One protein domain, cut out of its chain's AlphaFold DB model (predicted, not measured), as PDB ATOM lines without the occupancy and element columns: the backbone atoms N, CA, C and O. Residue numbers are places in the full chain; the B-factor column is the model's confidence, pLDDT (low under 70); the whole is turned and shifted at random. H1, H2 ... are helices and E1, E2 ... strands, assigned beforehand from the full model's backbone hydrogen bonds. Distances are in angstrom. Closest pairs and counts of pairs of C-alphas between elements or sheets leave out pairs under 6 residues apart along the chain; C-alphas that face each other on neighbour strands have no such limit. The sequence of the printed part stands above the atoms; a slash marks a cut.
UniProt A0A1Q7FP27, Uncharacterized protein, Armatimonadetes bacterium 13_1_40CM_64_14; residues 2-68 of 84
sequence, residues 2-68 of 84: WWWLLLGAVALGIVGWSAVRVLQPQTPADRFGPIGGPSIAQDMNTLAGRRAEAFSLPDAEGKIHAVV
ATOM      1  N   TRP A   2     -19.568  49.549 -14.640       71.25
ATOM      2  CA  TRP A   2     -20.681  48.755 -14.072       71.25
ATOM      3  C   TRP A   2     -20.825  48.806 -12.535       71.25
ATOM      4  O   TRP A   2     -21.921  48.684 -12.000       71.25
ATOM      5  N   TRP A   3     -19.725  49.048 -11.818       72.69
ATOM      6  CA  TRP A   3     -19.691  49.105 -10.351       72.69
ATOM      7  C   TRP A   3     -20.660  50.134  -9.736       72.69
ATOM      8  O   TRP A   3     -21.265  49.876  -8.700       72.69
ATOM      9  N   TRP A   4     -20.876  51.268 -10.406       83.56
ATOM     10  CA  TRP A   4     -21.797  52.309  -9.937       83.56
ATOM     11  C   TRP A   4     -23.265  51.881  -9.984       83.56
ATOM     12  O   TRP A   4     -24.046  52.286  -9.127       83.56
ATOM     13  N   LEU A   5     -23.633  51.016 -10.934       85.62
ATOM     14  CA  LEU A   5     -24.989  50.477 -11.028       85.62
ATOM     15  C   LEU A   5     -25.274  49.500  -9.883       85.62
ATOM     16  O   LEU A   5     -26.360  49.533  -9.309       85.62
ATOM     17  N   LEU A   6     -24.284  48.686  -9.500       85.81
ATOM     18  CA  LEU A   6     -24.403  47.784  -8.352       85.81
ATOM     19  C   LEU A   6     -24.549  48.560  -7.039       85.81
ATOM     20  O   LEU A   6     -25.428  48.245  -6.241       85.81
ATOM     21  N   LEU A   7     -23.749  49.613  -6.841       86.12
ATOM     22  CA  LEU A   7     -23.876  50.477  -5.664       86.12
ATOM     23  C   LEU A   7     -25.238  51.181  -5.612       86.12
ATOM     24  O   LEU A   7     -25.853  51.233  -4.548       86.12
ATOM     25  N   GLY A   8     -25.739  51.664  -6.752       84.75
ATOM     26  CA  GLY A   8     -27.069  52.268  -6.846       84.75
ATOM     27  C   GLY A   8     -28.189  51.285  -6.492       84.75
ATOM     28  O   GLY A   8     -29.073  51.618  -5.707       84.75
ATOM     29  N   ALA A   9     -28.123  50.053  -7.002       84.69
ATOM     30  CA  ALA A   9     -29.116  49.018  -6.716       84.69
ATOM     31  C   ALA A   9     -29.121  48.603  -5.234       84.69
ATOM     32  O   ALA A   9     -30.188  48.465  -4.634       84.69
ATOM     33  N   VAL A  10     -27.941  48.463  -4.623       86.06
ATOM     34  CA  VAL A  10     -27.815  48.149  -3.190       86.06
ATOM     35  C   VAL A  10     -28.349  49.298  -2.333       86.06
ATOM     36  O   VAL A  10     -29.109  49.053  -1.397       86.06
ATOM     37  N   ALA A  11     -28.027  50.549  -2.673       83.81
ATOM     38  CA  ALA A  11     -28.537  51.716  -1.957       83.81
ATOM     39  C   ALA A  11     -30.072  51.802  -2.020       83.81
ATOM     40  O   ALA A  11     -30.717  52.012  -0.993       83.81
ATOM     41  N   LEU A  12     -30.668  51.559  -3.192       85.25
ATOM     42  CA  LEU A  12     -32.124  51.517  -3.357       85.25
ATOM     43  C   LEU A  12     -32.766  50.379  -2.552       85.25
ATOM     44  O   LEU A  12     -33.806  50.588  -1.927       85.25
ATOM     45  N   GLY A  13     -32.131  49.205  -2.509       81.56
ATOM     46  CA  GLY A  13     -32.583  48.079  -1.691       81.56
ATOM     47  C   GLY A  13     -32.584  48.398  -0.193       81.56
ATOM     48  O   GLY A  13     -33.566  48.121   0.494       81.56
ATOM     49  N   ILE A  14     -31.525  49.042   0.310       82.00
ATOM     50  CA  ILE A  14     -31.407  49.442   1.724       82.00
ATOM     51  C   ILE A  14     -32.465  50.493   2.086       82.00
ATOM     52  O   ILE A  14     -33.125  50.373   3.120       82.00
ATOM     53  N   VAL A  15     -32.664  51.503   1.235       80.00
ATOM     54  CA  VAL A  15     -33.666  52.558   1.461       80.00
ATOM     55  C   VAL A  15     -35.082  51.980   1.427       80.00
ATOM     56  O   VAL A  15     -35.874  52.257   2.330       80.00
ATOM     57  N   GLY A  16     -35.385  51.121   0.450       79.00
ATOM     58  CA  GLY A  16     -36.676  50.438   0.353       79.00
ATOM     59  C   GLY A  16     -36.963  49.550   1.566       79.00
ATOM     60  O   GLY A  16     -38.043  49.632   2.149       79.00
ATOM     61  N   TRP A  17     -35.980  48.763   2.012       72.62
ATOM     62  CA  TRP A  17     -36.104  47.916   3.203       72.62
ATOM     63  C   TRP A  17     -36.347  48.729   4.481       72.62
ATOM     64  O   TRP A  17     -37.186  48.372   5.310       72.62
ATOM     65  N   SER A  18     -35.647  49.854   4.622       69.12
ATOM     66  CA  SER A  18     -35.784  50.750   5.774       69.12
ATOM     67  C   SER A  18     -37.161  51.419   5.808       69.12
ATOM     68  O   SER A  18     -37.794  51.470   6.860       69.12
ATOM     69  N   ALA A  19     -37.667  51.865   4.654       69.38
ATOM     70  CA  ALA A  19     -38.987  52.481   4.544       69.38
ATOM     71  C   ALA A  19     -40.114  51.506   4.929       69.38
ATOM     72  O   ALA A  19     -41.009  51.875   5.686       69.38
ATOM     73  N   VAL A  20     -40.037  50.245   4.489       67.19
ATOM     74  CA  VAL A  20     -41.033  49.209   4.823       67.19
ATOM     75  C   VAL A  20     -41.092  48.929   6.330       67.19
ATOM     76  O   VAL A  20     -42.174  48.720   6.871       67.19
ATOM     77  N   ARG A  21     -39.952  48.972   7.031       63.16
ATOM     78  CA  ARG A  21     -39.898  48.800   8.494       63.16
ATOM     79  C   ARG A  21     -40.507  49.977   9.255       63.16
ATOM     80  O   ARG A  21     -41.143  49.765  10.280       63.16
ATOM     81  N   VAL A  22     -40.317  51.201   8.766       60.09
ATOM     82  CA  VAL A  22     -40.855  52.419   9.399       60.09
ATOM     83  C   VAL A  22     -42.364  52.555   9.169       60.09
ATOM     84  O   VAL A  22     -43.074  53.067  10.027       60.09
ATOM     85  N   LEU A  23     -42.865  52.057   8.037       56.75
ATOM     86  CA  LEU A  23     -44.287  52.073   7.675       56.75
ATOM     87  C   LEU A  23     -45.094  50.923   8.291       56.75
ATOM     88  O   LEU A  23     -46.275  50.778   7.972       56.75
ATOM     89  N   GLN A  24     -44.487  50.096   9.147       54.44
ATOM     90  CA  GLN A  24     -45.187  48.994   9.793       54.44
ATOM     91  C   GLN A  24     -46.315  49.575  10.673       54.44
ATOM     92  O   GLN A  24     -46.022  50.318  11.614       54.44
ATOM     93  N   PRO A  25     -47.600  49.319  10.352       48.50
ATOM     94  CA  PRO A  25     -48.708  49.984  11.022       48.50
ATOM     95  C   PRO A  25     -48.728  49.590  12.493       48.50
ATOM     96  O   PRO A  25     -48.857  48.408  12.808       48.50
ATOM     97  N   GLN A  26     -48.617  50.569  13.390       51.88
ATOM     98  CA  GLN A  26     -48.866  50.324  14.806       51.88
ATOM     99  C   GLN A  26     -50.353  50.042  14.975       51.88
ATOM    100  O   GLN A  26     -51.204  50.902  14.724       51.88
ATOM    101  N   THR A  27     -50.669  48.805  15.328       50.50
ATOM    102  CA  THR A  27     -52.047  48.384  15.542       50.50
ATOM    103  C   THR A  27     -52.565  48.985  16.852       50.50
ATOM    104  O   THR A  27     -51.778  49.273  17.753       50.50
ATOM    105  N   PRO A  28     -53.882  49.183  17.027       51.12
ATOM    106  CA  PRO A  28     -54.435  49.639  18.307       51.12
ATOM    107  C   PRO A  28     -54.037  48.751  19.501       51.12
ATOM    108  O   PRO A  28     -53.953  49.247  20.623       51.12
ATOM    109  N   ALA A  29     -53.729  47.474  19.245       47.78
ATOM    110  CA  ALA A  29     -53.184  46.531  20.218       47.78
ATOM    111  C   ALA A  29     -51.810  46.955  20.777       47.78
ATOM    112  O   ALA A  29     -51.539  46.711  21.947       47.78
ATOM    113  N   ASP A  30     -50.988  47.672  19.999       50.69
ATOM    114  CA  ASP A  30     -49.710  48.239  20.466       50.69
ATOM    115  C   ASP A  30     -49.912  49.419  21.434       50.69
ATOM    116  O   ASP A  30     -48.997  49.805  22.161       50.69
ATOM    117  N   ARG A  31     -51.110  50.021  21.439       53.66
ATOM    118  CA  ARG A  31     -51.439  51.208  22.237       53.66
ATOM    119  C   ARG A  31     -52.206  50.871  23.520       53.66
ATOM    120  O   ARG A  31     -52.161  51.653  24.467       53.66
ATOM    121  N   PHE A  32     -52.889  49.724  23.562       55.12
ATOM    122  CA  PHE A  32     -53.726  49.297  24.686       55.12
ATOM    123  C   PHE A  32     -53.521  47.810  24.990       55.12
ATOM    124  O   PHE A  32     -54.250  46.943  24.515       55.12
ATOM    125  N   GLY A  33     -52.513  47.533  25.808       52.09
ATOM    126  CA  GLY A  33     -52.219  46.222  26.367       52.09
ATOM    127  C   GLY A  33     -51.084  46.337  27.387       52.09
ATOM    128  O   GLY A  33     -50.356  47.334  27.382       52.09
ATOM    129  N   PRO A  34     -50.905  45.356  28.286       54.72
ATOM    130  CA  PRO A  34     -49.644  45.232  29.008       54.72
ATOM    131  C   PRO A  34     -48.541  45.089  27.970       54.72
ATOM    132  O   PRO A  34     -48.762  44.460  26.938       54.72
ATOM    133  N   ILE A  35     -47.393  45.700  28.247       52.84
ATOM    134  CA  ILE A  35     -46.260  45.901  27.339       52.84
ATOM    135  C   ILE A  35     -45.660  44.548  26.917       52.84
ATOM    136  O   ILE A  35     -44.614  44.110  27.376       52.84
ATOM    137  N   GLY A  36     -46.370  43.859  26.040       47.09
ATOM    138  CA  GLY A  36     -45.900  42.830  25.139       47.09
ATOM    139  C   GLY A  36     -45.998  43.438  23.754       47.09
ATOM    140  O   GLY A  36     -46.822  43.023  22.949       47.09
ATOM    141  N   GLY A  37     -45.214  44.494  23.516       46.38
ATOM    142  CA  GLY A  37     -44.998  44.991  22.162       46.38
ATOM    143  C   GLY A  37     -44.336  43.908  21.296       46.38
ATOM    144  O   GLY A  37     -44.128  42.783  21.751       46.38
ATOM    145  N   PRO A  38     -43.879  44.224  20.075       47.19
ATOM    146  CA  PRO A  38     -43.171  43.270  19.210       47.19
ATOM    147  C   PRO A  38     -41.883  42.674  19.823       47.19
ATOM    148  O   PRO A  38     -41.230  41.833  19.203       47.19
ATOM    149  N   SER A  39     -41.495  43.081  21.037       47.59
ATOM    150  CA  SER A  39     -40.528  42.355  21.847       47.59
ATOM    151  C   SER A  39     -41.123  41.017  22.294       47.59
ATOM    152  O   SER A  39     -41.952  40.974  23.198       47.59
ATOM    153  N   ILE A  40     -40.677  39.951  21.627       50.72
ATOM    154  CA  ILE A  40     -40.460  38.583  22.126       50.72
ATOM    155  C   ILE A  40     -41.033  38.350  23.532       50.72
ATOM    156  O   ILE A  40     -40.573  38.987  24.480       50.72
ATOM    157  N   ALA A  41     -41.965  37.394  23.656       58.66
ATOM    158  CA  ALA A  41     -42.466  36.878  24.931       58.66
ATOM    159  C   ALA A  41     -41.338  36.823  25.975       58.66
ATOM    160  O   ALA A  41     -40.403  36.029  25.854       58.66
ATOM    161  N   GLN A  42     -41.378  37.737  26.945       55.94
ATOM    162  CA  GLN A  42     -40.325  37.844  27.945       55.94
ATOM    163  C   GLN A  42     -40.449  36.668  28.909       55.94
ATOM    164  O   GLN A  42     -41.549  36.340  29.354       55.94
ATOM    165  N   ASP A  43     -39.321  36.040  29.243       58.53
ATOM    166  CA  ASP A  43     -39.298  34.992  30.258       58.53
ATOM    167  C   ASP A  43     -39.814  35.566  31.587       58.53
ATOM    168  O   ASP A  43     -39.210  36.478  32.167       58.53
ATOM    169  N   MET A  44     -40.937  35.023  32.064       61.56
ATOM    170  CA  MET A  44     -41.609  35.449  33.292       61.56
ATOM    171  C   MET A  44     -40.692  35.364  34.518       61.56
ATOM    172  O   MET A  44     -40.830  36.173  35.439       61.56
ATOM    173  N   ASN A  45     -39.710  34.455  34.521       64.56
ATOM    174  CA  ASN A  45     -38.744  34.331  35.615       64.56
ATOM    175  C   ASN A  45     -37.853  35.568  35.746       64.56
ATOM    176  O   ASN A  45     -37.395  35.891  36.839       64.56
ATOM    177  N   THR A  46     -37.645  36.311  34.656       63.47
ATOM    178  CA  THR A  46     -36.874  37.563  34.685       63.47
ATOM    179  C   THR A  46     -37.688  38.753  35.203       63.47
ATOM    180  O   THR A  46     -37.131  39.834  35.416       63.47
ATOM    181  N   LEU A  47     -39.003  38.598  35.387       71.44
ATOM    182  CA  LEU A  47     -39.920  39.663  35.810       71.44
ATOM    183  C   LEU A  47     -40.300  39.569  37.293       71.44
ATOM    184  O   LEU A  47     -40.758  40.558  37.866       71.44
ATOM    185  N   ALA A  48     -40.077  38.422  37.939       77.44
ATOM    186  CA  ALA A  48     -40.336  38.252  39.365       77.44
ATOM    187  C   ALA A  48     -39.545  39.273  40.206       77.44
ATOM    188  O   ALA A  48     -38.351  39.485  40.007       77.44
ATOM    189  N   GLY A  49     -40.226  39.937  41.144       78.81
ATOM    190  CA  GLY A  49     -39.631  40.972  41.999       78.81
ATOM    191  C   GLY A  49     -39.434  42.338  41.330       78.81
ATOM    192  O   GLY A  49     -39.176  43.315  42.036       78.81
ATOM    193  N   ARG A  50     -39.610  42.460  40.004       77.75
ATOM    194  CA  ARG A  50     -39.685  43.773  39.351       77.75
ATOM    195  C   ARG A  50     -41.040  44.419  39.613       77.75
ATOM    196  O   ARG A  50     -42.073  43.758  39.703       77.75
ATOM    197  N   ARG A  51     -41.032  45.747  39.728       78.56
ATOM    198  CA  ARG A  51     -42.265  46.527  39.826       78.56
ATOM    199  C   ARG A  51     -43.038  46.374  38.520       78.56
ATOM    200  O   ARG A  51     -42.497  46.670  37.461       78.56
ATOM    201  N   ALA A  52     -44.292  45.943  38.612       80.06
ATOM    202  CA  ALA A  52     -45.180  45.934  37.460       80.06
ATOM    203  C   ALA A  52     -45.399  47.369  36.956       80.06
ATOM    204  O   ALA A  52     -45.572  48.300  37.751       80.06
ATOM    205  N   GLU A  53     -45.380  47.538  35.638       81.06
ATOM    206  CA  GLU A  53     -45.609  48.829  35.001       81.06
ATOM    207  C   GLU A  53     -47.094  49.197  35.022       81.06
ATOM    208  O   GLU A  53     -47.969  48.331  35.081       81.06
ATOM    209  N   ALA A  54     -47.382  50.498  35.009       84.94
ATOM    210  CA  ALA A  54     -48.749  50.972  34.856       84.94
ATOM    211  C   ALA A  54     -49.208  50.764  33.409       84.94
ATOM    212  O   ALA A  54     -48.445  50.982  32.471       84.94
ATOM    213  N   PHE A  55     -50.463  50.368  33.228       81.75
ATOM    214  CA  PHE A  55     -51.045  50.129  31.908       81.75
ATOM    215  C   PHE A  55     -52.505  50.578  31.876       81.75
ATOM    216  O   PHE A  55     -53.098  50.868  32.912       81.75
ATOM    217  N   SER A  56     -53.085  50.670  30.680       85.88
ATOM    218  CA  SER A  56     -54.499  51.012  30.501       85.88
ATOM    219  C   SER A  56     -55.222  49.909  29.741       85.88
ATOM    220  O   SER A  56     -54.695  49.409  28.749       85.88
ATOM    221  N   LEU A  57     -56.421  49.546  30.199       85.50
ATOM    222  CA  LEU A  57     -57.280  48.558  29.546       85.50
ATOM    223  C   LEU A  57     -58.666  49.150  29.265       85.50
ATOM    224  O   LEU A  57     -59.198  49.858  30.123       85.50
ATOM    225  N   PRO A  58     -59.258  48.864  28.095       84.25
ATOM    226  CA  PRO A  58     -60.670  49.120  27.865       84.25
ATOM    227  C   PRO A  58     -61.537  48.134  28.664       84.25
ATOM    228  O   PRO A  58     -61.175  46.965  28.819       84.25
ATOM    229  N   ASP A  59     -62.682  48.597  29.158       86.38
ATOM    230  CA  ASP A  59     -63.761  47.728  29.635       86.38
ATOM    231  C   ASP A  59     -64.603  47.178  28.469       86.38
ATOM    232  O   ASP A  59     -64.284  47.380  27.293       86.38
ATOM    233  N   ALA A  60     -65.667  46.439  28.794       87.00
ATOM    234  CA  ALA A  60     -66.549  45.828  27.801       87.00
ATOM    235  C   ALA A  60     -67.269  46.874  26.929       87.00
ATOM    236  O   ALA A  60     -67.614  46.596  25.781       87.00
ATOM    237  N   GLU A  61     -67.454  48.084  27.452       93.56
ATOM    238  CA  GLU A  61     -68.053  49.230  26.775       93.56
ATOM    239  C   GLU A  61     -67.015  50.069  26.003       93.56
ATOM    240  O   GLU A  61     -67.366  51.054  25.347       93.56
ATOM    241  N   GLY A  62     -65.735  49.686  26.052       87.31
ATOM    242  CA  GLY A  62     -64.627  50.359  25.373       87.31
ATOM    243  C   GLY A  62     -64.071  51.575  26.118       87.31
ATOM    244  O   GLY A  62     -63.205  52.279  25.589       87.31
ATOM    245  N   LYS A  63     -64.526  51.848  27.344       91.31
ATOM    246  CA  LYS A  63     -63.988  52.927  28.175       91.31
ATOM    247  C   LYS A  63     -62.650  52.504  28.770       91.31
ATOM    248  O   LYS A  63     -62.496  51.423  29.321       91.31
ATOM    249  N   ILE A  64     -61.673  53.400  28.680       88.44
ATOM    250  CA  ILE A  64     -60.296  53.143  29.103       88.44
ATOM    251  C   ILE A  64     -60.146  53.384  30.609       88.44
ATOM    252  O   ILE A  64     -60.484  54.459  31.111       88.44
ATOM    253  N   HIS A  65     -59.564  52.411  31.310       84.88
ATOM    254  CA  HIS A  65     -59.229  52.484  32.732       84.88
ATOM    255  C   HIS A  65     -57.732  52.292  32.947       84.88
ATOM    256  O   HIS A  65     -57.126  51.378  32.388       84.88
ATOM    257  N   ALA A  66     -57.142  53.139  33.790       88.56
ATOM    258  CA  ALA A  66     -55.742  53.028  34.176       88.56
ATOM    259  C   ALA A  66     -55.577  52.051  35.348       88.56
ATOM    260  O   ALA A  66     -56.251  52.168  36.375       88.56
ATOM    261  N   VAL A  67     -54.632  51.125  35.218       84.56
ATOM    262  CA  VAL A  67     -54.229  50.180  36.258       84.56
ATOM    263  C   VAL A  67     -52.830  50.557  36.729       84.56
ATOM    264  O   VAL A  67     -51.865  50.510  35.967       84.56
ATOM    265  N   VAL A  68     -52.725  50.943  38.002       86.31
ATOM    266  CA  VAL A  68     -51.467  51.365  38.628       86.31
ATOM    267  C   VAL A  68     -51.078  50.363  39.720       86.31
ATOM    268  O   VAL A  68     -51.732  50.313  40.766       86.31
TER     269      VAL A  68
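Overview. This is residues 2 to 68 of the 84 residues of an uncharacterized protein of Armatimonadetes bacterium 13_1_40CM_64_14 (UniProt A0A1Q7FP27). What is the shape as a whole? A small two-stranded hairpin, E1 and E2, sits at one end, and the long helix H1, 29.1 A from first to last C-alpha, sticks out toward the other end as a lone arm; the short helix H2 comes between them along the chain, and residues 39 to 51 stick out as a wide loop. What is it built of? The printed part has 67 residues, with two named helices and two named strands in the order H1, H2, E1, E2; the sheet, in the order E1 - E2, is antiparallel, and the class is mixed, helices and strands, with 32 residues, under half, in named elements. How is it spread out? It is extended, with a radius of gyration of the C-alphas of 20.3 A, and flat, with spans of 61 by 33 by 14 A.

Arrangement. How do the strands pair? E1, residues 55 to 58, and E2, residues 64 to 67, are antiparallel neighbours in a hairpin, with 146 degrees between their N-to-C directions. The C-alphas of Pro 58 and Ile 64 face each other at 4.2 A, and N 65 and O 57, at 2.8 A, and N 55 and O 67, at 3.1 A, are within hydrogen-bond range. What stays apart? H1, residues 3 to 22, is apart from E1, from E2 and from H2, residues 28 to 31; H2 and E2 are apart too. How do the helix backbones run? In H1 every O i to N i+4 pair is within hydrogen-bond range, while H2 is too short for such a pair and has its 1 O i to N i+3 pair within range.

Along the chain. Where are the strands? E1 spans 10.5 A from Phe 55 to Pro 58, and E2 spans 9.8 A from Ile 64 to Val 67, whose C-alpha is at (-54.229, 50.180, 36.258). Where are the helices? H1 begins with C-alpha 3 at (-19.691, 49.105, -10.351) and ends with C-alpha 22 at (-40.855, 52.419, 9.399), 29.1 A away. H2, from Pro 28 to Arg 31, spans 5.2 A.

Size, cuts and confidence. How far does it reach? The two C-alphas farthest apart, those of Trp 2 and Glu 61, are 62.6 A apart. Which links are long? The link from H2 to E1, with 23 residues, is long; those from H1 to H2 and from E1 to E2 are tight, and the printed part has no cut. Where is confidence low? The mean pLDDT of the printed part is 71.1, and residues 18 to 46, of which 18 to 22 belong to H1 and 28 to 31 to H2, are under 70.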